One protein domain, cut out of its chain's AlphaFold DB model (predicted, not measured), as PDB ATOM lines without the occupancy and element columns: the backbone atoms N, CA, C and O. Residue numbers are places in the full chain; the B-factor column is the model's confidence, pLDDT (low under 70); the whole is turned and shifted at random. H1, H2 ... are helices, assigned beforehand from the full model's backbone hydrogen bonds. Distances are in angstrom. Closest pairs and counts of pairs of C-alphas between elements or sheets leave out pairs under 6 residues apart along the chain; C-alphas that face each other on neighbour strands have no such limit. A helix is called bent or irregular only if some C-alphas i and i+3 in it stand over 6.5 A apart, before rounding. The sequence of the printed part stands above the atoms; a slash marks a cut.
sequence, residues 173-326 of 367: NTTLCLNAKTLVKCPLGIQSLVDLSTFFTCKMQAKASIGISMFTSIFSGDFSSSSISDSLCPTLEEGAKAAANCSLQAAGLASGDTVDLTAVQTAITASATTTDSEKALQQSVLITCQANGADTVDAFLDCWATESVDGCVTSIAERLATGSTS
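What this domain is: This is residues 173 to 326 of the 367 residues of an uncharacterized protein of Amphibalanus amphitrite (UniProt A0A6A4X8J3). Two helical groups are joined by a long bent helix: in one, H4 lies between H1 and H2, and short H3 packs on H1 and H4, steeply crossing both; the other is the hairpin of H5 and H6. H7a, the first arm of the bent helix, packs on H1, H4 and H6, while H7b packs on H6 with its residues 311 to 315 alone and then runs on past it, and residues 320 to 326 stick out. The printed part has 154 residues, with seven named helices, H1 to H7 in order, and no named strand: all helix. It is compact, with a radius of gyration of the C-alphas of 14.9 A and spans of 45 by 38 by 29 A.

How they stand to each other: Start at H1, residues 173 to 185; it touches H4, residues 230 to 250, the hub touching four helices, at a shallow tilt of 32 degrees, only just short of steep, the same way; the closest C-alphas are those of Ala 180 and Glu 237, 4.4 A apart. H2, residues 196 to 210, touches H4 at a steep tilt of 45 degrees, opposite ways, closest at C-alphas 203 and 243, 4.8 A. H3, residues 212 to 220, is about perpendicular to H4 at 75 degrees and touches its residues 236 to 240 alone, closest at C-alphas 218 and 236, 6.5 A. H5, residues 261 to 270, and H6, residues 276 to 291, touch as a hairpin at a shallow tilt of 4 degrees, opposite ways, closest at C-alphas 268 and 279, 5.9 A; H5 and H1 are apart. H7, residues 297 to 322, was assigned as one helix by its hydrogen bonds but is bent, C-alphas 307 and 310 being 6.9 A apart; its arms H7a, residues 297 to 307, and H7b, residues 310 to 322, stand at a steep tilt of 56 degrees. H7a touches residues 179 to 183 of H1 alone, about perpendicular at 82 degrees, closest at C-alphas 305 and 179, 4.9 A. H7b touches residues 277 to 282 of H6 alone, at a shallow tilt of 1 degree, opposite ways, closest at C-alphas 311 and 281, 5.8 A. Every O i to N i+4 pair is within hydrogen-bond range in H1, H3, H5, H6, H7a and H7b; H2 has 9 of 11 and H4 15 of 17.

Where its parts are: Find C-alpha 173 at (-16.733, 17.572, -33.703), where H1 begins. H2 is 20.7 A long, H6 22.5 A and H4 31.0 A; H4 is irregular, C-alphas 231 and 234 being 7.1 A apart. H7b ends at C-alpha 322, (-28.371, 47.641, -26.917).

The domain as a whole: The C-alphas farthest apart, of Gly 256 and Thr 325, are 44.9 A apart. The printed part has no cut and no long link. Look at residues 208 to 230 and 324 to 326 for pLDDT under 70; the mean of the printed part is 85.1.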
ATOM      1  N   ASN A 173     -17.975  16.823 -33.899       83.75
ATOM      2  CA  ASN A 173     -16.733  17.572 -33.703       83.75
ATOM      3  C   ASN A 173     -16.993  19.078 -33.592       83.75
ATOM      4  O   ASN A 173     -16.467  19.749 -32.699       83.75
ATOM      5  N   THR A 174     -17.826  19.642 -34.469       82.25
ATOM      6  CA  THR A 174     -18.130  21.075 -34.405       82.25
ATOM      7  C   THR A 174     -18.952  21.454 -33.169       82.25
ATOM      8  O   THR A 174     -18.842  22.602 -32.714       82.25
ATOM      9  N   THR A 175     -19.683  20.501 -32.579       87.44
ATOM     10  CA  THR A 175     -20.357  20.644 -31.279       87.44
ATOM     11  C   THR A 175     -19.346  20.819 -30.150       87.44
ATOM     12  O   THR A 175     -19.463  21.779 -29.392       87.44
ATOM     13  N   LEU A 176     -18.272  20.024 -30.100       88.00
ATOM     14  CA  LEU A 176     -17.203  20.199 -29.096       88.00
ATOM     15  C   LEU A 176     -16.559  21.595 -29.208       88.00
ATOM     16  O   LEU A 176     -16.340  22.310 -28.228       88.00
ATOM     17  N   CYS A 177     -16.333  22.062 -30.440       85.00
ATOM     18  CA  CYS A 177     -15.857  23.423 -30.693       85.00
ATOM     19  C   CYS A 177     -16.856  24.510 -30.251       85.00
ATOM     20  O   CYS A 177     -16.446  25.620 -29.885       85.00
ATOM     21  N   LEU A 178     -18.161  24.246 -30.350       86.38
ATOM     22  CA  LEU A 178     -19.210  25.135 -29.864       86.38
ATOM     23  C   LEU A 178     -19.196  25.183 -28.333       86.38
ATOM     24  O   LEU A 178     -19.087  26.281 -27.788       86.38
ATOM     25  N   ASN A 179     -19.174  24.032 -27.665       89.81
ATOM     26  CA  ASN A 179     -19.084  23.899 -26.209       89.81
ATOM     27  C   ASN A 179     -17.861  24.629 -25.645       89.81
ATOM     28  O   ASN A 179     -17.980  25.473 -24.752       89.81
ATOM     29  N   ALA A 180     -16.690  24.415 -26.250       88.44
ATOM     30  CA  ALA A 180     -15.458  25.107 -25.883       88.44
ATOM     31  C   ALA A 180     -15.607  26.638 -25.944       88.44
ATOM     32  O   ALA A 180     -15.146  27.374 -25.065       88.44
ATOM     33  N   LYS A 181     -16.274  27.150 -26.989       85.50
ATOM     34  CA  LYS A 181     -16.562  28.586 -27.128       85.50
ATOM     35  C   LYS A 181     -17.574  29.060 -26.099       85.50
ATOM     36  O   LYS A 181     -17.408  30.170 -25.594       85.50
ATOM     37  N   THR A 182     -18.589  28.263 -25.799       88.75
ATOM     38  CA  THR A 182     -19.599  28.587 -24.795       88.75
ATOM     39  C   THR A 182     -18.956  28.758 -23.424       88.75
ATOM     40  O   THR A 182     -19.095  29.816 -22.819       88.75
ATOM     41  N   LEU A 183     -18.121  27.814 -22.989       89.56
ATOM     42  CA  LEU A 183     -17.431  27.897 -21.697       89.56
ATOM     43  C   LEU A 183     -16.547  29.147 -21.564       89.56
ATOM     44  O   LEU A 183     -16.462  29.750 -20.493       89.56
ATOM     45  N   VAL A 184     -15.894  29.549 -22.658       83.56
ATOM     46  CA  VAL A 184     -14.795  30.522 -22.618       83.56
ATOM     47  C   VAL A 184     -15.170  31.925 -23.083       83.56
ATOM     48  O   VAL A 184     -14.538  32.891 -22.668       83.56
ATOM     49  N   LYS A 185     -16.099  32.065 -24.029       82.88
ATOM     50  CA  LYS A 185     -16.368  33.344 -24.710       82.88
ATOM     51  C   LYS A 185     -17.773  33.846 -24.513       82.88
ATOM     52  O   LYS A 185     -17.988  35.050 -24.650       82.88
ATOM     53  N   CYS A 186     -18.709  32.950 -24.244       87.19
ATOM     54  CA  CYS A 186     -20.071  33.363 -24.019       87.19
ATOM     55  C   CYS A 186     -20.173  34.241 -22.763       87.19
ATOM     56  O   CYS A 186     -19.488  33.961 -21.773       87.19
ATOM     57  N   PRO A 187     -21.031  35.274 -22.768       86.69
ATOM     58  CA  PRO A 187     -21.357  36.027 -21.559       86.69
ATOM     59  C   PRO A 187     -21.899  35.162 -20.415       86.69
ATOM     60  O   PRO A 187     -21.664  35.495 -19.263       86.69
ATOM     61  N   LEU A 188     -22.551  34.038 -20.727       89.81
ATOM     62  CA  LEU A 188     -23.034  33.052 -19.753       89.81
ATOM     63  C   LEU A 188     -21.999  31.971 -19.393       89.81
ATOM     64  O   LEU A 188     -22.274  31.117 -18.556       89.81
ATOM     65  N   GLY A 189     -20.821  31.969 -20.024       89.75
ATOM     66  CA  GLY A 189     -19.773  30.979 -19.758       89.75
ATOM     67  C   GLY A 189     -19.175  31.114 -18.355       89.75
ATOM     68  O   GLY A 189     -19.385  32.117 -17.672       89.75
ATOM     69  N   ILE A 190     -18.354  30.146 -17.943       91.62
ATOM     70  CA  ILE A 190     -17.785  30.057 -16.582       91.62
ATOM     71  C   ILE A 190     -17.024  31.322 -16.170       91.62
ATOM     72  O   ILE A 190     -17.061  31.718 -15.010       91.62
ATOM     73  N   GLN A 191     -16.415  32.025 -17.130       88.25
ATOM     74  CA  GLN A 191     -15.750  33.318 -16.918       88.25
ATOM     75  C   GLN A 191     -16.619  34.403 -16.251       88.25
ATOM     76  O   GLN A 191     -16.081  35.390 -15.765       88.25
ATOM     77  N   SER A 192     -17.945  34.266 -16.278       89.31
ATOM     78  CA  SER A 192     -18.892  35.215 -15.679       89.31
ATOM     79  C   SER A 192     -19.259  34.893 -14.224       89.31
ATOM     80  O   SER A 192     -19.804  35.752 -13.528       89.31
ATOM     81  N   LEU A 193     -18.942  33.672 -13.776       90.50
ATOM     82  CA  LEU A 193     -19.161  33.178 -12.414       90.50
ATOM     83  C   LEU A 193     -17.957  33.433 -11.503       90.50
ATOM     84  O   LEU A 193     -18.067  33.364 -10.283       90.50
ATOM     85  N   VAL A 194     -16.795  33.691 -12.097       91.12
ATOM     86  CA  VAL A 194     -15.514  33.797 -11.399       91.12
ATOM     87  C   VAL A 194     -14.883  35.161 -11.643       91.12
ATOM     88  O   VAL A 194     -15.194  35.846 -12.619       91.12
ATOM     89  N   ASP A 195     -13.941  35.545 -10.782       88.81
ATOM     90  CA  ASP A 195     -13.141  36.736 -11.041       88.81
ATOM     91  C   ASP A 195     -12.319  36.575 -12.330       88.81
ATOM     92  O   ASP A 195     -11.710  35.533 -12.601       88.81
ATOM     93  N   LEU A 196     -12.276  37.645 -13.126       84.94
ATOM     94  CA  LEU A 196     -11.628  37.640 -14.431       84.94
ATOM     95  C   LEU A 196     -10.130  37.306 -14.319       84.94
ATOM     96  O   LEU A 196      -9.584  36.638 -15.197       84.94
ATOM     97  N   SER A 197      -9.453  37.753 -13.255       86.44
ATOM     98  CA  SER A 197      -8.028  37.481 -13.036       86.44
ATOM     99  C   SER A 197      -7.766  36.007 -12.720       86.44
ATOM    100  O   SER A 197      -6.814  35.428 -13.256       86.44
ATOM    101  N   THR A 198      -8.655  35.375 -11.949       88.38
ATOM    102  CA  THR A 198      -8.637  33.933 -11.682       88.38
ATOM    103  C   THR A 198      -8.825  33.157 -12.977       88.38
ATOM    104  O   THR A 198      -7.984  32.324 -13.322       88.38
ATOM    105  N   PHE A 199      -9.849  33.511 -13.760       86.19
ATOM    106  CA  PHE A 199     -10.102  32.880 -15.053       86.19
ATOM    107  C   PHE A 199      -8.898  32.998 -15.992       86.19
ATOM    108  O   PHE A 199      -8.479  32.016 -16.602       86.19
ATOM    109  N   PHE A 200      -8.289  34.185 -16.092       85.19
ATOM    110  CA  PHE A 200      -7.094  34.388 -16.914       85.19
ATOM    111  C   PHE A 200      -5.895  33.565 -16.443       85.19
ATOM    112  O   PHE A 200      -5.153  33.055 -17.285       85.19
ATOM    113  N   THR A 201      -5.707  33.419 -15.134       89.00
ATOM    114  CA  THR A 201      -4.616  32.621 -14.563       89.00
ATOM    115  C   THR A 201      -4.792  31.144 -14.904       89.00
ATOM    116  O   THR A 201      -3.896  30.547 -15.501       89.00
ATOM    117  N   CYS A 202      -5.973  30.584 -14.640       89.75
ATOM    118  CA  CYS A 202      -6.316  29.198 -14.968       89.75
ATOM    119  C   CYS A 202      -6.235  28.910 -16.468       89.75
ATOM    120  O   CYS A 202      -5.665  27.914 -16.910       89.75
ATOM    121  N   LYS A 203      -6.715  29.847 -17.281       82.44
ATOM    122  CA  LYS A 203      -6.554  29.821 -18.732       82.44
ATOM    123  C   LYS A 203      -5.076  29.745 -19.134       82.44
ATOM    124  O   LYS A 203      -4.704  28.911 -19.954       82.44
ATOM    125  N   MET A 204      -4.208  30.583 -18.567       82.31
ATOM    126  CA  MET A 204      -2.770  30.549 -18.868       82.31
ATOM    127  C   MET A 204      -2.081  29.270 -18.376       82.31
ATOM    128  O   MET A 204      -1.095  28.863 -18.983       82.31
ATOM    129  N   GLN A 205      -2.596  28.615 -17.336       81.75
ATOM    130  CA  GLN A 205      -2.122  27.293 -16.921       81.75
ATOM    131  C   GLN A 205      -2.541  26.210 -17.921       81.75
ATOM    132  O   GLN A 205      -1.690  25.445 -18.367       81.75
ATOM    133  N   ALA A 206      -3.792  26.221 -18.390       78.25
ATOM    134  CA  ALA A 206      -4.252  25.323 -19.455       78.25
ATOM    135  C   ALA A 206      -3.465  25.522 -20.770       78.25
ATOM    136  O   ALA A 206      -3.217  24.587 -21.525       78.25
ATOM    137  N   LYS A 207      -2.961  26.732 -21.046       71.62
ATOM    138  CA  LYS A 207      -2.039  26.963 -22.174       71.62
ATOM    139  C   LYS A 207      -0.809  26.054 -22.137       71.62
ATOM    140  O   LYS A 207      -0.315  25.667 -23.196       71.62
ATOM    141  N   ALA A 208      -0.280  25.785 -20.944       65.44
ATOM    142  CA  ALA A 208       0.925  24.985 -20.780       65.44
ATOM    143  C   ALA A 208       0.681  23.506 -21.116       65.44
ATOM    144  O   ALA A 208       1.605  22.854 -21.593       65.44
ATOM    145  N   SER A 209      -0.548  23.006 -20.939       64.88
ATOM    146  CA  SER A 209      -0.912  21.622 -21.263       64.88
ATOM    147  C   SER A 209      -1.284  21.414 -22.735       64.88
ATOM    148  O   SER A 209      -0.973  20.367 -23.287       64.88
ATOM    149  N   ILE A 210      -1.891  22.406 -23.399       67.50
ATOM    150  CA  ILE A 210      -2.482  22.232 -24.750       67.50
ATOM    151  C   ILE A 210      -1.653  22.891 -25.866       67.50
ATOM    152  O   ILE A 210      -1.903  22.719 -27.060       67.50
ATOM    153  N   GLY A 211      -0.616  23.642 -25.494       66.88
ATOM    154  CA  GLY A 211       0.294  24.286 -26.434       66.88
ATOM    155  C   GLY A 211      -0.181  25.659 -26.925       66.88
ATOM    156  O   GLY A 211      -1.361  26.011 -26.955       66.88
ATOM    157  N   ILE A 212       0.794  26.486 -27.318       66.19
ATOM    158  CA  ILE A 212       0.602  27.920 -27.595       66.19
ATOM    159  C   ILE A 212      -0.319  28.166 -28.799       66.19
ATOM    160  O   ILE A 212      -1.120  29.100 -28.752       66.19
ATOM    161  N   SER A 213      -0.211  27.354 -29.856       60.19
ATOM    162  CA  SER A 213      -0.963  27.527 -31.106       60.19
ATOM    163  C   SER A 213      -2.460  27.262 -30.920       60.19
ATOM    164  O   SER A 213      -3.278  28.102 -31.299       60.19
ATOM    165  N   MET A 214      -2.825  26.156 -30.263       63.59
ATOM    166  CA  MET A 214      -4.220  25.845 -29.935       63.59
ATOM    167  C   MET A 214      -4.803  26.875 -28.973       63.59
ATOM    168  O   MET A 214      -5.892  27.390 -29.208       63.59
ATOM    169  N   PHE A 215      -4.041  27.281 -27.957       63.97
ATOM    170  CA  PHE A 215      -4.457  28.334 -27.037       63.97
ATOM    171  C   PHE A 215      -4.790  29.650 -27.754       63.97
ATOM    172  O   PHE A 215      -5.820  30.275 -27.490       63.97
ATOM    173  N   THR A 216      -3.954  30.087 -28.700       64.88
ATOM    174  CA  THR A 216      -4.281  31.282 -29.485       64.88
ATOM    175  C   THR A 216      -5.578  31.113 -30.270       64.88
ATOM    176  O   THR A 216      -6.366  32.057 -30.292       64.88
ATOM    177  N   SER A 217      -5.874  29.934 -30.819       61.06
ATOM    178  CA  SER A 217      -7.149  29.666 -31.493       61.06
ATOM    179  C   SER A 217      -8.337  29.760 -30.528       61.06
ATOM    180  O   SER A 217      -9.244  30.563 -30.768       61.06
ATOM    181  N   ILE A 218      -8.285  29.067 -29.377       58.69
ATOM    182  CA  ILE A 218      -9.338  29.083 -28.338       58.69
ATOM    183  C   ILE A 218      -9.658  30.514 -27.902       58.69
ATOM    184  O   ILE A 218     -10.820  30.911 -27.790       58.69
ATOM    185  N   PHE A 219      -8.638  31.342 -27.713       62.09
ATOM    186  CA  PHE A 219      -8.803  32.565 -26.939       62.09
ATOM    187  C   PHE A 219      -8.679  33.872 -27.732       62.09
ATOM    188  O   PHE A 219      -9.130  34.901 -27.233       62.09
ATOM    189  N   SER A 220      -8.150  33.863 -28.963       58.69
ATOM    190  CA  SER A 220      -7.970  35.091 -29.769       58.69
ATOM    191  C   SER A 220      -9.190  35.469 -30.613       58.69
ATOM    192  O   SER A 220      -9.218  36.545 -31.204       58.69
ATOM    193  N   GLY A 221     -10.217  34.615 -30.674       49.38
ATOM    194  CA  GLY A 221     -11.445  34.922 -31.422       49.38
ATOM    195  C   GLY A 221     -11.372  34.675 -32.926       49.38
ATOM    196  O   GLY A 221     -12.400  34.764 -33.582       49.38
ATOM    197  N   ASP A 222     -10.215  34.301 -33.472       46.59
ATOM    198  CA  ASP A 222     -10.063  33.965 -34.893       46.59
ATOM    199  C   ASP A 222     -10.484  32.509 -35.168       46.59
ATOM    200  O   ASP A 222      -9.728  31.704 -35.690       46.59
ATOM    201  N   PHE A 223     -11.728  32.172 -34.821       48.22
ATOM    202  CA  PHE A 223     -12.371  30.914 -35.231       48.22
ATOM    203  C   PHE A 223     -13.107  31.025 -36.573       48.22
ATOM    204  O   PHE A 223     -13.776  30.090 -36.999       48.22
ATOM    205  N   SER A 224     -13.019  32.195 -37.205       42.62
ATOM    206  CA  SER A 224     -13.681  32.518 -38.471       42.62
ATOM    207  C   SER A 224     -12.852  32.154 -39.702       42.62
ATOM    208  O   SER A 224     -13.277  32.394 -40.831       42.62
ATOM    209  N   SER A 225     -11.641  31.629 -39.511       40.31
ATOM    210  CA  SER A 225     -10.929  30.956 -40.583       40.31
ATOM    211  C   SER A 225     -11.287  29.482 -40.520       40.31
ATOM    212  O   SER A 225     -11.117  28.839 -39.488       40.31
ATOM    213  N   SER A 226     -11.737  28.966 -41.654       43.22
ATOM    214  CA  SER A 226     -11.852  27.566 -42.076       43.22
ATOM    215  C   SER A 226     -10.541  26.756 -41.952       43.22
ATOM    216  O   SER A 226     -10.245  25.893 -42.767       43.22
ATOM    217  N   SER A 227      -9.705  27.082 -40.966       45.09
ATOM    218  CA  SER A 227      -8.348  26.589 -40.759       45.09
ATOM    219  C   SER A 227      -8.160  25.891 -39.416       45.09
ATOM    220  O   SER A 227      -7.080  25.361 -39.171       45.09
ATOM    221  N   ILE A 228      -9.151  25.929 -38.519       55.09
ATOM    222  CA  ILE A 228      -9.191  24.967 -37.418       55.09
ATOM    223  C   ILE A 228      -9.822  23.738 -38.042       55.09
ATOM    224  O   ILE A 228     -11.013  23.745 -38.326       55.09
ATOM    225  N   SER A 229      -8.995  22.747 -38.357       60.53
ATOM    226  CA  SER A 229      -9.505  21.451 -38.777       60.53
ATOM    227  C   SER A 229     -10.419  20.930 -37.673       60.53
ATOM    228  O   SER A 229     -10.047  21.010 -36.501       60.53
ATOM    229  N   ASP A 230     -11.589  20.400 -38.030       68.00
ATOM    230  CA  ASP A 230     -12.565  19.864 -37.066       68.00
ATOM    231  C   ASP A 230     -11.927  18.829 -36.117       68.00
ATOM    232  O   ASP A 230     -12.313  18.706 -34.959       68.00
ATOM    233  N   SER A 231     -10.834  18.195 -36.557       73.25
ATOM    234  CA  SER A 231      -9.970  17.323 -35.752       73.25
ATOM    235  C   SER A 231      -9.357  17.958 -34.497       73.25
ATOM    236  O   SER A 231      -8.878  17.232 -33.632       73.25
ATOM    237  N   LEU A 232      -9.330  19.288 -34.378       81.69
ATOM    238  CA  LEU A 232      -8.812  19.989 -33.202       81.69
ATOM    239  C   LEU A 232      -9.889  20.243 -32.144       81.69
ATOM    240  O   LEU A 232      -9.545  20.561 -31.009       81.69
ATOM    241  N   CYS A 233     -11.174  20.121 -32.483       84.44
ATOM    242  CA  CYS A 233     -12.269  20.451 -31.576       84.44
ATOM    243  C   CYS A 233     -12.259  19.683 -30.242       84.44
ATOM    244  O   CYS A 233     -12.428  20.356 -29.223       84.44
ATOM    245  N   PRO A 234     -11.958  18.368 -30.194       88.88
ATOM    246  CA  PRO A 234     -11.839  17.648 -28.924       88.88
ATOM    247  C   PRO A 234     -10.787  18.263 -27.989       88.88
ATOM    248  O   PRO A 234     -11.058  18.547 -26.828       88.88
ATOM    249  N   THR A 235      -9.597  18.572 -28.513       85.31
ATOM    250  CA  THR A 235      -8.517  19.171 -27.712       85.31
ATOM    251  C   THR A 235      -8.850  20.598 -27.266       85.31
ATOM    252  O   THR A 235      -8.440  21.043 -26.192       85.31
ATOM    253  N   LEU A 236      -9.597  21.348 -28.083       83.25
ATOM    254  CA  LEU A 236     -10.054  22.690 -27.717       83.25
ATOM    255  C   LEU A 236     -11.078  22.641 -26.575       83.25
ATOM    256  O   LEU A 236     -11.031  23.498 -25.690       83.25
ATOM    257  N   GLU A 237     -11.986  21.667 -26.594       89.12
ATOM    258  CA  GLU A 237     -12.979  21.460 -25.541       89.12
ATOM    259  C   GLU A 237     -12.344  20.978 -24.243       89.12
ATOM    260  O   GLU A 237     -12.578  21.595 -23.204       89.12
ATOM    261  N   GLU A 238     -11.456  19.983 -24.304       90.25
ATOM    262  CA  GLU A 238     -10.675  19.527 -23.149       90.25
ATOM    263  C   GLU A 238      -9.952  20.708 -22.483       90.25
ATOM    264  O   GLU A 238      -9.969  20.878 -21.263       90.25
ATOM    265  N   GLY A 239      -9.401  21.614 -23.293       88.19
ATOM    266  CA  GLY A 239      -8.781  22.831 -22.799       88.19
ATOM    267  C   GLY A 239      -9.695  23.856 -22.172       88.19
ATOM    268  O   GLY A 239      -9.331  24.485 -21.172       88.19
ATOM    269  N   ALA A 240     -10.871  24.044 -22.756       89.75
ATOM    270  CA  ALA A 240     -11.893  24.900 -22.187       89.75
ATOM    271  C   ALA A 240     -12.381  24.341 -20.842       89.75
ATOM    272  O   ALA A 240     -12.449  25.099 -19.874       89.75
ATOM    273  N   LYS A 241     -12.625  23.026 -20.760       93.44
ATOM    274  CA  LYS A 241     -13.004  22.322 -19.531       93.44
ATOM    275  C   LYS A 241     -11.920  22.405 -18.462       93.44
ATOM    276  O   LYS A 241     -12.223  22.768 -17.333       93.44
ATOM    277  N   ALA A 242     -10.655  22.169 -18.806       92.00
ATOM    278  CA  ALA A 242      -9.546  22.270 -17.856       92.00
ATOM    279  C   ALA A 242      -9.411  23.688 -17.271       92.00
ATOM    280  O   ALA A 242      -9.268  23.863 -16.059       92.00
ATOM    281  N   ALA A 243      -9.506  24.720 -18.120       90.94
ATOM    282  CA  ALA A 243      -9.484  26.110 -17.668       90.94
ATOM    283  C   ALA A 243     -10.705  26.452 -16.795       90.94
ATOM    284  O   ALA A 243     -10.565  27.160 -15.794       90.94
ATOM    285  N   ALA A 244     -11.886  25.953 -17.162       93.69
ATOM    286  CA  ALA A 244     -13.120  26.139 -16.413       93.69
ATOM    287  C   ALA A 244     -13.076  25.448 -15.042       93.69
ATOM    288  O   ALA A 244     -13.349  26.104 -14.043       93.69
ATOM    289  N   ASN A 245     -12.645  24.187 -14.979       95.38
ATOM    290  CA  ASN A 245     -12.473  23.430 -13.740       95.38
ATOM    291  C   ASN A 245     -11.524  24.156 -12.775       95.38
ATOM    292  O   ASN A 245     -11.923  24.499 -11.665       95.38
ATOM    293  N   CYS A 246     -10.315  24.509 -13.230       95.12
ATOM    294  CA  CYS A 246      -9.377  25.295 -12.420       95.12
ATOM    295  C   CYS A 246     -10.028  26.577 -11.878       95.12
ATOM    296  O   CYS A 246      -9.828  26.941 -10.721       95.12
ATOM    297  N   SER A 247     -10.835  27.252 -12.702       95.19
ATOM    298  CA  SER A 247     -11.505  28.491 -12.304       95.19
ATOM    299  C   SER A 247     -12.587  28.253 -11.251       95.19
ATOM    300  O   SER A 247     -12.667  29.025 -10.296       95.19
ATOM    301  N   LEU A 248     -13.388  27.192 -11.393       96.25
ATOM    302  CA  LEU A 248     -14.398  26.795 -10.410       96.25
ATOM    303  C   LEU A 248     -13.746  26.438  -9.072       96.25
ATOM    304  O   LEU A 248     -14.173  26.943  -8.036       96.25
ATOM    305  N   GLN A 249     -12.672  25.647  -9.093       96.31
ATOM    306  CA  GLN A 249     -11.922  25.284  -7.889       96.31
ATOM    307  C   GLN A 249     -11.315  26.516  -7.207       96.31
ATOM    308  O   GLN A 249     -11.486  26.718  -6.007       96.31
ATOM    309  N   ALA A 250     -10.653  27.389  -7.970       95.56
ATOM    310  CA  ALA A 250     -10.029  28.595  -7.430       95.56
ATOM    311  C   ALA A 250     -11.047  29.609  -6.877       95.56
ATOM    312  O   ALA A 250     -10.717  30.378  -5.975       95.56
ATOM    313  N   ALA A 251     -12.273  29.613  -7.401       94.81
ATOM    314  CA  ALA A 251     -13.374  30.428  -6.895       94.81
ATOM    315  C   ALA A 251     -14.138  29.773  -5.727       94.81
ATOM    316  O   ALA A 251     -15.066  30.383  -5.203       94.81
ATOM    317  N   GLY A 252     -13.770  28.552  -5.318       96.44
ATOM    318  CA  GLY A 252     -14.481  27.804  -4.277       96.44
ATOM    319  C   GLY A 252     -15.875  27.327  -4.699       96.44
ATOM    320  O   GLY A 252     -16.706  27.057  -3.843       96.44
ATOM    321  N   LEU A 253     -16.138  27.243  -6.006       96.81
ATOM    322  CA  LEU A 253     -17.395  26.746  -6.582       96.81
ATOM    323  C   LEU A 253     -17.366  25.230  -6.823       96.81
ATOM    324  O   LEU A 253     -18.390  24.628  -7.133       96.81
ATOM    325  N   ALA A 254     -16.192  24.616  -6.709       96.94
ATOM    326  CA  ALA A 254     -15.990  23.179  -6.796       96.94
ATOM    327  C   ALA A 254     -14.914  22.735  -5.798       96.94
ATOM    328  O   ALA A 254     -13.989  23.491  -5.491       96.94
ATOM    329  N   SER A 255     -15.022  21.496  -5.319       95.38
ATOM    330  CA  SER A 255     -14.047  20.857  -4.436       95.38
ATOM    331  C   SER A 255     -13.792  19.427  -4.905       95.38
ATOM    332  O   SER A 255     -14.711  18.606  -4.964       95.38
ATOM    333  N   GLY A 256     -12.542  19.143  -5.281       94.38
ATOM    334  CA  GLY A 256     -12.199  17.910  -5.989       94.38
ATOM    335  C   GLY A 256     -13.005  17.787  -7.283       94.38
ATOM    336  O   GLY A 256     -12.965  18.690  -8.120       94.38
ATOM    337  N   ASP A 257     -13.764  16.697  -7.391       95.25
ATOM    338  CA  ASP A 257     -14.598  16.382  -8.554       95.25
ATOM    339  C   ASP A 257     -16.063  16.795  -8.386       95.25
ATOM    340  O   ASP A 257     -16.872  16.497  -9.257       95.25
ATOM    341  N   THR A 258     -16.425  17.481  -7.300       97.00
ATOM    342  CA  THR A 258     -17.817  17.875  -7.008       97.00
ATOM    343  C   THR A 258     -18.025  19.379  -7.142       97.00
ATOM    344  O   THR A 258     -17.159  20.166  -6.750       97.00
ATOM    345  N   VAL A 259     -19.176  19.784  -7.684       97.00
ATOM    346  CA  VAL A 259     -19.579  21.194  -7.807       97.00
ATOM    347  C   VAL A 259     -20.500  21.574  -6.656       97.00
ATOM    348  O   VAL A 259     -21.493  20.902  -6.386       97.00
ATOM    349  N   ASP A 260     -20.211  22.698  -6.002       97.12
ATOM    350  CA  ASP A 260     -21.133  23.297  -5.043       97.12
ATOM    351  C   ASP A 260     -22.159  24.152  -5.800       97.12
ATOM    352  O   ASP A 260     -21.968  25.346  -6.044       97.12
ATOM    353  N   LEU A 261     -23.275  23.527  -6.185       95.81
ATOM    354  CA  LEU A 261     -24.362  24.189  -6.916       95.81
ATOM    355  C   LEU A 261     -24.953  25.383  -6.141       95.81
ATOM    356  O   LEU A 261     -25.425  26.344  -6.751       95.81
ATOM    357  N   THR A 262     -24.885  25.370  -4.805       96.31
ATOM    358  CA  THR A 262     -25.349  26.489  -3.970       96.31
ATOM    359  C   THR A 262     -24.384  27.667  -4.062       96.31
ATOM    360  O   THR A 262     -24.810  28.822  -4.198       96.31
ATOM    361  N   ALA A 263     -23.077  27.396  -4.044       96.94
ATOM    362  CA  ALA A 263     -22.060  28.412  -4.279       96.94
ATOM    363  C   ALA A 263     -22.169  28.989  -5.700       96.94
ATOM    364  O   ALA A 263     -22.108  30.208  -5.862       96.94
ATOM    365  N   VAL A 264     -22.424  28.153  -6.716       97.12
ATOM    366  CA  VAL A 264     -22.660  28.609  -8.098       97.12
ATOM    367  C   VAL A 264     -23.879  29.532  -8.174       97.12
ATOM    368  O   VAL A 264     -23.772  30.638  -8.704       97.12
ATOM    369  N   GLN A 265     -25.017  29.147  -7.588       97.25
ATOM    370  CA  GLN A 265     -26.217  29.993  -7.529       97.25
ATOM    371  C   GLN A 265     -25.935  31.347  -6.854       97.25
ATOM    372  O   GLN A 265     -26.402  32.405  -7.300       97.25
ATOM    373  N   THR A 266     -25.144  31.325  -5.780       97.31
ATOM    374  CA  THR A 266     -24.722  32.534  -5.066       97.31
ATOM    375  C   THR A 266     -23.843  33.415  -5.953       97.31
ATOM    376  O   THR A 266     -24.072  34.624  -6.026       97.31
ATOM    377  N   ALA A 267     -22.896  32.826  -6.688       96.38
ATOM    378  CA  ALA A 267     -22.019  33.535  -7.615       96.38
ATOM    379  C   ALA A 267     -22.793  34.194  -8.769       96.38
ATOM    380  O   ALA A 267     -22.541  35.361  -9.072       96.38
ATOM    381  N   ILE A 268     -23.785  33.508  -9.355       96.50
ATOM    382  CA  ILE A 268     -24.672  34.087 -10.383       96.50
ATOM    383  C   ILE A 268     -25.365  35.337  -9.832       96.50
ATOM    384  O   ILE A 268     -25.334  36.411 -10.436       96.50
ATOM    385  N   THR A 269     -25.955  35.220  -8.643       95.25
ATOM    386  CA  THR A 269     -26.713  36.314  -8.020       95.25
ATOM    387  C   THR A 269     -25.809  37.509  -7.691       95.25
ATOM    388  O   THR A 269     -26.166  38.659  -7.968       95.25
ATOM    389  N   ALA A 270     -24.612  37.236  -7.160       93.25
ATOM    390  CA  ALA A 270     -23.628  38.236  -6.750       93.25
ATOM    391  C   ALA A 270     -22.839  38.863  -7.913       93.25
ATOM    392  O   ALA A 270     -22.170  39.879  -7.715       93.25
ATOM    393  N   SER A 271     -22.901  38.289  -9.118       89.44
ATOM    394  CA  SER A 271     -22.135  38.762 -10.271       89.44
ATOM    395  C   SER A 271     -22.485  40.217 -10.615       89.44
ATOM    396  O   SER A 271     -23.642  40.572 -10.833       89.44
ATOM    397  N   ALA A 272     -21.476  41.090 -10.636       84.69
ATOM    398  CA  ALA A 272     -21.642  42.519 -10.934       84.69
ATOM    399  C   ALA A 272     -21.443  42.851 -12.425       84.69
ATOM    400  O   ALA A 272     -21.667  43.982 -12.852       84.69
ATOM    401  N   THR A 273     -20.963  41.885 -13.210       81.44
ATOM    402  CA  THR A 273     -20.587  42.054 -14.622       81.44
ATOM    403  C   THR A 273     -21.607  41.452 -15.591       81.44
ATOM    404  O   THR A 273     -21.474  41.645 -16.804       81.44
ATOM    405  N   THR A 274     -22.612  40.753 -15.058       87.00
ATOM    406  CA  THR A 274     -23.743  40.168 -15.783       87.00
ATOM    407  C   THR A 274     -24.980  41.054 -15.662       87.00
ATOM    408  O   THR A 274     -25.212  41.688 -14.629       87.00
ATOM    409  N   THR A 275     -25.768  41.127 -16.731       89.25
ATOM    410  CA  THR A 275     -27.086  41.782 -16.704       89.25
ATOM    411  C   THR A 275     -28.109  40.911 -15.972       89.25
ATOM    412  O   THR A 275     -27.916  39.706 -15.827       89.25
ATOM    413  N   ASP A 276     -29.238  41.489 -15.553       90.44
ATOM    414  CA  ASP A 276     -30.321  40.711 -14.930       90.44
ATOM    415  C   ASP A 276     -30.873  39.630 -15.877       90.44
ATOM    416  O   ASP A 276     -31.167  38.518 -15.441       90.44
ATOM    417  N   SER A 277     -30.935  39.920 -17.183       88.06
ATOM    418  CA  SER A 277     -31.292  38.935 -18.211       88.06
ATOM    419  C   SER A 277     -30.285  37.783 -18.285       88.06
ATOM    420  O   SER A 277     -30.676  36.621 -18.343       88.06
ATOM    421  N   GLU A 278     -28.986  38.076 -18.210       91.75
ATOM    422  CA  GLU A 278     -27.938  37.053 -18.189       91.75
ATOM    423  C   GLU A 278     -28.000  36.200 -16.927       91.75
ATOM    424  O   GLU A 278     -27.907  34.981 -17.023       91.75
ATOM    425  N   LYS A 279     -28.233  36.811 -15.763       94.50
ATOM    426  CA  LYS A 279     -28.419  36.074 -14.508       94.50
ATOM    427  C   LYS A 279     -29.609  35.127 -14.582       94.50
ATOM    428  O   LYS A 279     -29.482  33.979 -14.170       94.50
ATOM    429  N   ALA A 280     -30.738  35.575 -15.130       93.88
ATOM    430  CA  ALA A 280     -31.916  34.729 -15.307       93.88
ATOM    431  C   ALA A 280     -31.623  33.529 -16.227       93.88
ATOM    432  O   ALA A 280     -31.986  32.399 -15.902       93.88
ATOM    433  N   LEU A 281     -30.897  33.746 -17.331       94.44
ATOM    434  CA  LEU A 281     -30.470  32.667 -18.227       94.44
ATOM    435  C   LEU A 281     -29.514  31.687 -17.528       94.44
ATOM    436  O   LEU A 281     -29.686  30.478 -17.647       94.44
ATOM    437  N   GLN A 282     -28.548  32.182 -16.751       96.25
ATOM    438  CA  GLN A 282     -27.633  31.334 -15.978       96.25
ATOM    439  C   GLN A 282     -28.346  30.517 -14.905       96.25
ATOM    440  O   GLN A 282     -28.013  29.353 -14.705       96.25
ATOM    441  N   GLN A 283     -29.330  31.107 -14.226       96.94
ATOM    442  CA  GLN A 283     -30.165  30.393 -13.261       96.94
ATOM    443  C   GLN A 283     -30.962  29.285 -13.945       96.94
ATOM    444  O   GLN A 283     -31.007  28.171 -13.433       96.94
ATOM    445  N   SER A 284     -31.531  29.555 -15.124       96.38
ATOM    446  CA  SER A 284     -32.219  28.533 -15.915       96.38
ATOM    447  C   SER A 284     -31.286  27.375 -16.278       96.38
ATOM    448  O   SER A 284     -31.655  26.221 -16.080       96.38
ATOM    449  N   VAL A 285     -30.067  27.667 -16.750       96.62
ATOM    450  CA  VAL A 285     -29.053  26.644 -17.062       96.62
ATOM    451  C   VAL A 285     -28.689  25.832 -15.820       96.62
ATOM    452  O   VAL A 285     -28.663  24.605 -15.874       96.62
ATOM    453  N   LEU A 286     -28.447  26.497 -14.684       97.25
ATOM    454  CA  LEU A 286     -28.114  25.822 -13.431       97.25
ATOM    455  C   LEU A 286     -29.230  24.867 -12.988       97.25
ATOM    456  O   LEU A 286     -28.938  23.734 -12.613       97.25
ATOM    457  N   ILE A 287     -30.492  25.305 -13.062       97.25
ATOM    458  CA  ILE A 287     -31.662  24.486 -12.717       97.25
ATOM    459  C   ILE A 287     -31.734  23.249 -13.615       97.25
ATOM    460  O   ILE A 287     -31.920  22.144 -13.107       97.25
ATOM    461  N   THR A 288     -31.540  23.408 -14.929       97.00
ATOM    462  CA  THR A 288     -31.522  22.278 -15.867       97.00
ATOM    463  C   THR A 288     -30.395  21.299 -15.540       97.00
ATOM    464  O   THR A 288     -30.631  20.097 -15.436       97.00
ATOM    465  N   CYS A 289     -29.179  21.791 -15.294       96.94
ATOM    466  CA  CYS A 289     -28.047  20.925 -14.962       96.94
ATOM    467  C   CYS A 289     -28.208  20.208 -13.625       96.94
ATOM    468  O   CYS A 289     -27.860  19.033 -13.507       96.94
ATOM    469  N   GLN A 290     -28.808  20.872 -12.640       96.00
ATOM    470  CA  GLN A 290     -29.164  20.243 -11.377       96.00
ATOM    471  C   GLN A 290     -30.219  19.144 -11.572       96.00
ATOM    472  O   GLN A 290     -30.078  18.063 -11.003       96.00
ATOM    473  N   ALA A 291     -31.249  19.388 -12.389       96.69
ATOM    474  CA  ALA A 291     -32.279  18.395 -12.696       96.69
ATOM    475  C   ALA A 291     -31.712  17.167 -13.432       96.69
ATOM    476  O   ALA A 291     -32.182  16.051 -13.215       96.69
ATOM    477  N   ASN A 292     -30.662  17.363 -14.233       96.06
ATOM    478  CA  ASN A 292     -29.937  16.295 -14.924       96.06
ATOM    479  C   ASN A 292     -28.928  15.549 -14.029       96.06
ATOM    480  O   ASN A 292     -28.254  14.639 -14.507       96.06
ATOM    481  N   GLY A 293     -28.807  15.912 -12.746       94.38
ATOM    482  CA  GLY A 293     -27.884  15.261 -11.814       94.38
ATOM    483  C   GLY A 293     -26.409  15.544 -12.109       94.38
ATOM    484  O   GLY A 293     -25.560  14.707 -11.831       94.38
ATOM    485  N   ALA A 294     -26.093  16.705 -12.687       94.38
ATOM    486  CA  ALA A 294     -24.727  17.101 -13.015       94.38
ATOM    487  C   ALA A 294     -23.977  17.636 -11.774       94.38
ATOM    488  O   ALA A 294     -23.677  18.825 -11.675       94.38
ATOM    489  N   ASP A 295     -23.733  16.762 -10.796       91.62
ATOM    490  CA  ASP A 295     -23.081  17.075  -9.514       91.62
ATOM    491  C   ASP A 295     -21.545  16.964  -9.560       91.62
ATOM    492  O   ASP A 295     -20.841  17.607  -8.772       91.62
ATOM    493  N   THR A 296     -21.015  16.196 -10.513       97.06
ATOM    494  CA  THR A 296     -19.578  16.156 -10.804       97.06
ATOM    495  C   THR A 296     -19.141  17.333 -11.672       97.06
ATOM    496  O   THR A 296     -19.909  17.843 -12.483       97.06
ATOM    497  N   VAL A 297     -17.882  17.760 -11.545       96.81
ATOM    498  CA  VAL A 297     -17.335  18.888 -12.317       96.81
ATOM    499  C   VAL A 297     -17.417  18.640 -13.819       96.81
ATOM    500  O   VAL A 297     -17.805  19.544 -14.550       96.81
ATOM    501  N   ASP A 298     -17.076  17.442 -14.294       96.38
ATOM    502  CA  ASP A 298     -17.105  17.149 -15.731       96.38
ATOM    503  C   ASP A 298     -18.540  17.157 -16.277       96.38
ATOM    504  O   ASP A 298     -18.828  17.899 -17.217       96.38
ATOM    505  N   ALA A 299     -19.470  16.458 -15.609       97.06
ATOM    506  CA  ALA A 299     -20.881  16.455 -15.997       97.06
ATOM    507  C   ALA A 299     -21.500  17.861 -15.935       97.06
ATOM    508  O   ALA A 299     -22.283  18.242 -16.807       97.06
ATOM    509  N   PHE A 300     -21.134  18.652 -14.922       98.00
ATOM    510  CA  PHE A 300     -21.578  20.035 -14.792       98.00
ATOM    511  C   PHE A 300     -21.061  20.901 -15.937       98.00
ATOM    512  O   PHE A 300     -21.830  21.668 -16.506       98.00
ATOM    513  N   LEU A 301     -19.779  20.790 -16.296       97.19
ATOM    514  CA  LEU A 301     -19.199  21.570 -17.388       97.19
ATOM    515  C   LEU A 301     -19.788  21.182 -18.746       97.19
ATOM    516  O   LEU A 301     -20.036  22.080 -19.551       97.19
ATOM    517  N   ASP A 302     -20.056  19.898 -18.981       96.38
ATOM    518  CA  ASP A 302     -20.744  19.425 -20.188       96.38
ATOM    519  C   ASP A 302     -22.165  19.952 -20.287       96.38
ATOM    520  O   ASP A 302     -22.554  20.536 -21.306       96.38
ATOM    521  N   CYS A 303     -22.930  19.801 -19.207       97.62
ATOM    522  CA  CYS A 303     -24.280  20.321 -19.156       97.62
ATOM    523  C   CYS A 303     -24.287  21.843 -19.332       97.62
ATOM    524  O   CYS A 303     -24.981  22.365 -20.202       97.62
ATOM    525  N   TRP A 304     -23.452  22.567 -18.584       97.44
ATOM    526  CA  TRP A 304     -23.378  24.022 -18.669       97.44
ATOM    527  C   TRP A 304     -23.008  24.481 -20.077       97.44
ATOM    528  O   TRP A 304     -23.610  25.425 -20.588       97.44
ATOM    529  N   ALA A 305     -22.025  23.836 -20.713       95.38
ATOM    530  CA  ALA A 305     -21.599  24.174 -22.064       95.38
ATOM    531  C   ALA A 305     -22.720  23.974 -23.086       95.38
ATOM    532  O   ALA A 305     -22.877  24.831 -23.953       95.38
ATOM    533  N   THR A 306     -23.491  22.895 -22.953       94.25
ATOM    534  CA  THR A 306     -24.571  22.514 -23.872       94.25
ATOM    535  C   THR A 306     -25.801  23.404 -23.697       94.25
ATOM    536  O   THR A 306     -26.273  24.015 -24.659       94.25
ATOM    537  N   GLU A 307     -26.273  23.546 -22.458       95.12
ATOM    538  CA  GLU A 307     -27.491  24.286 -22.107       95.12
ATOM    539  C   GLU A 307     -27.300  25.805 -22.227       95.12
ATOM    540  O   GLU A 307     -28.229  26.545 -22.550       95.12
ATOM    541  N   SER A 308     -26.075  26.308 -22.032       94.19
ATOM    542  CA  SER A 308     -25.816  27.747 -22.160       94.19
ATOM    543  C   SER A 308     -25.865  28.240 -23.600       94.19
ATOM    544  O   SER A 308     -25.989  29.444 -23.794       94.19
ATOM    545  N   VAL A 309     -25.751  27.373 -24.611       92.00
ATOM    546  CA  VAL A 309     -25.633  27.777 -26.024       92.00
ATOM    547  C   VAL A 309     -26.755  28.726 -26.455       92.00
ATOM    548  O   VAL A 309     -26.470  29.791 -27.003       92.00
ATOM    549  N   ASP A 310     -28.013  28.395 -26.173       89.69
ATOM    550  CA  ASP A 310     -29.151  29.210 -26.623       89.69
ATOM    551  C   ASP A 310     -29.278  30.502 -25.798       89.69
ATOM    552  O   ASP A 310     -29.552  31.588 -26.325       89.69
ATOM    553  N   GLY A 311     -28.929  30.436 -24.511       91.12
ATOM    554  CA  GLY A 311     -28.765  31.625 -23.680       91.12
ATOM    555  C   GLY A 311     -27.639  32.544 -24.181       91.12
ATOM    556  O   GLY A 311     -27.767  33.768 -24.145       91.12
ATOM    557  N   CYS A 312     -26.550  31.984 -24.716       90.81
ATOM    558  CA  CYS A 312     -25.457  32.741 -25.322       90.81
ATOM    559  C   CYS A 312     -25.917  33.482 -26.566       90.81
ATOM    560  O   CYS A 312     -25.556  34.644 -26.748       90.81
ATOM    561  N   VAL A 313     -26.707  32.823 -27.416       90.44
ATOM    562  CA  VAL A 313     -27.314  33.458 -28.586       90.44
ATOM    563  C   VAL A 313     -28.136  34.675 -28.155       90.44
ATOM    564  O   VAL A 313     -27.893  35.781 -28.648       90.44
ATOM    565  N   THR A 314     -29.021  34.482 -27.179       91.56
ATOM    566  CA  THR A 314     -29.911  35.511 -26.621       91.56
ATOM    567  C   THR A 314     -29.130  36.693 -26.038       91.56
ATOM    568  O   THR A 314     -29.294  37.833 -26.477       91.56
ATOM    569  N   SER A 315     -28.203  36.434 -25.111       89.62
ATOM    570  CA  SER A 315     -27.395  37.476 -24.459       89.62
ATOM    571  C   SER A 315     -26.549  38.268 -25.465       89.62
ATOM    572  O   SER A 315     -26.465  39.498 -25.407       89.62
ATOM    573  N   ILE A 316     -25.936  37.594 -26.441       88.19
ATOM    574  CA  ILE A 316     -25.111  38.258 -27.454       88.19
ATOM    575  C   ILE A 316     -25.973  39.123 -28.376       88.19
ATOM    576  O   ILE A 316     -25.561  40.238 -28.717       88.19
ATOM    577  N   ALA A 317     -27.153  38.636 -28.768       89.19
ATOM    578  CA  ALA A 317     -28.111  39.409 -29.547       89.19
ATOM    579  C   ALA A 317     -28.568  40.661 -28.783       89.19
ATOM    580  O   ALA A 317     -28.555  41.756 -29.350       89.19
ATOM    581  N   GLU A 318     -28.867  40.542 -27.486       89.81
ATOM    582  CA  GLU A 318     -29.270  41.667 -26.632       89.81
ATOM    583  C   GLU A 318     -28.144  42.698 -26.476       89.81
ATOM    584  O   GLU A 318     -28.357  43.898 -26.683       89.81
ATOM    585  N   ARG A 319     -26.907  42.255 -26.212       87.25
ATOM    586  CA  ARG A 319     -25.727  43.138 -26.144       87.25
ATOM    587  C   ARG A 319     -25.472  43.876 -27.460       87.25
ATOM    588  O   ARG A 319     -25.052  45.035 -27.450       87.25
ATOM    589  N   LEU A 320     -25.700  43.223 -28.600       84.88
ATOM    590  CA  LEU A 320     -25.546  43.840 -29.920       84.88
ATOM    591  C   LEU A 320     -26.642  44.857 -30.222       84.88
ATOM    592  O   LEU A 320     -26.340  45.933 -30.741       84.88
ATOM    593  N   ALA A 321     -27.884  44.537 -29.871       87.31
ATOM    594  CA  ALA A 321     -29.014  45.438 -30.020       87.31
ATOM    595  C   ALA A 321     -28.839  46.700 -29.163       87.31
ATOM    596  O   ALA A 321     -28.926  47.818 -29.672       87.31
ATOM    597  N   THR A 322     -28.502  46.538 -27.884       85.38
ATOM    598  CA  THR A 322     -28.371  47.641 -26.917       85.38
ATOM    599  C   THR A 322     -27.088  48.456 -27.082       85.38
ATOM    600  O   THR A 322     -27.094  49.667 -26.869       85.38
ATOM    601  N   GLY A 323     -25.990  47.849 -27.545       73.88
ATOM    602  CA  GLY A 323     -24.720  48.549 -27.775       73.88
ATOM    603  C   GLY A 323     -24.778  49.657 -28.840       73.88
ATOM    604  O   GLY A 323     -23.871  50.495 -28.904       73.88
ATOM    605  N   SER A 324     -25.834  49.686 -29.659       54.66
ATOM    606  CA  SER A 324     -26.066  50.673 -30.724       54.66
ATOM    607  C   SER A 324     -26.390  52.086 -30.206       54.66
ATOM    608  O   SER A 324     -25.977  53.071 -30.819       54.66
ATOM    609  N   THR A 325     -27.047  52.219 -29.047       46.66
ATOM    610  CA  THR A 325     -27.636  53.496 -28.595       46.66
ATOM    611  C   THR A 325     -26.688  54.407 -27.812       46.66
ATOM    612  O   THR A 325     -26.983  55.591 -27.644       46.66
ATOM    613  N   SER A 326     -25.492  53.951 -27.406       41.69
ATOM    614  CA  SER A 326     -24.547  54.807 -26.649       41.69
ATOM    615  C   SER A 326     -23.900  55.944 -27.466       41.69
ATOM    616  O   SER A 326     -23.096  56.718 -26.943       41.69
TER     617      SER A 326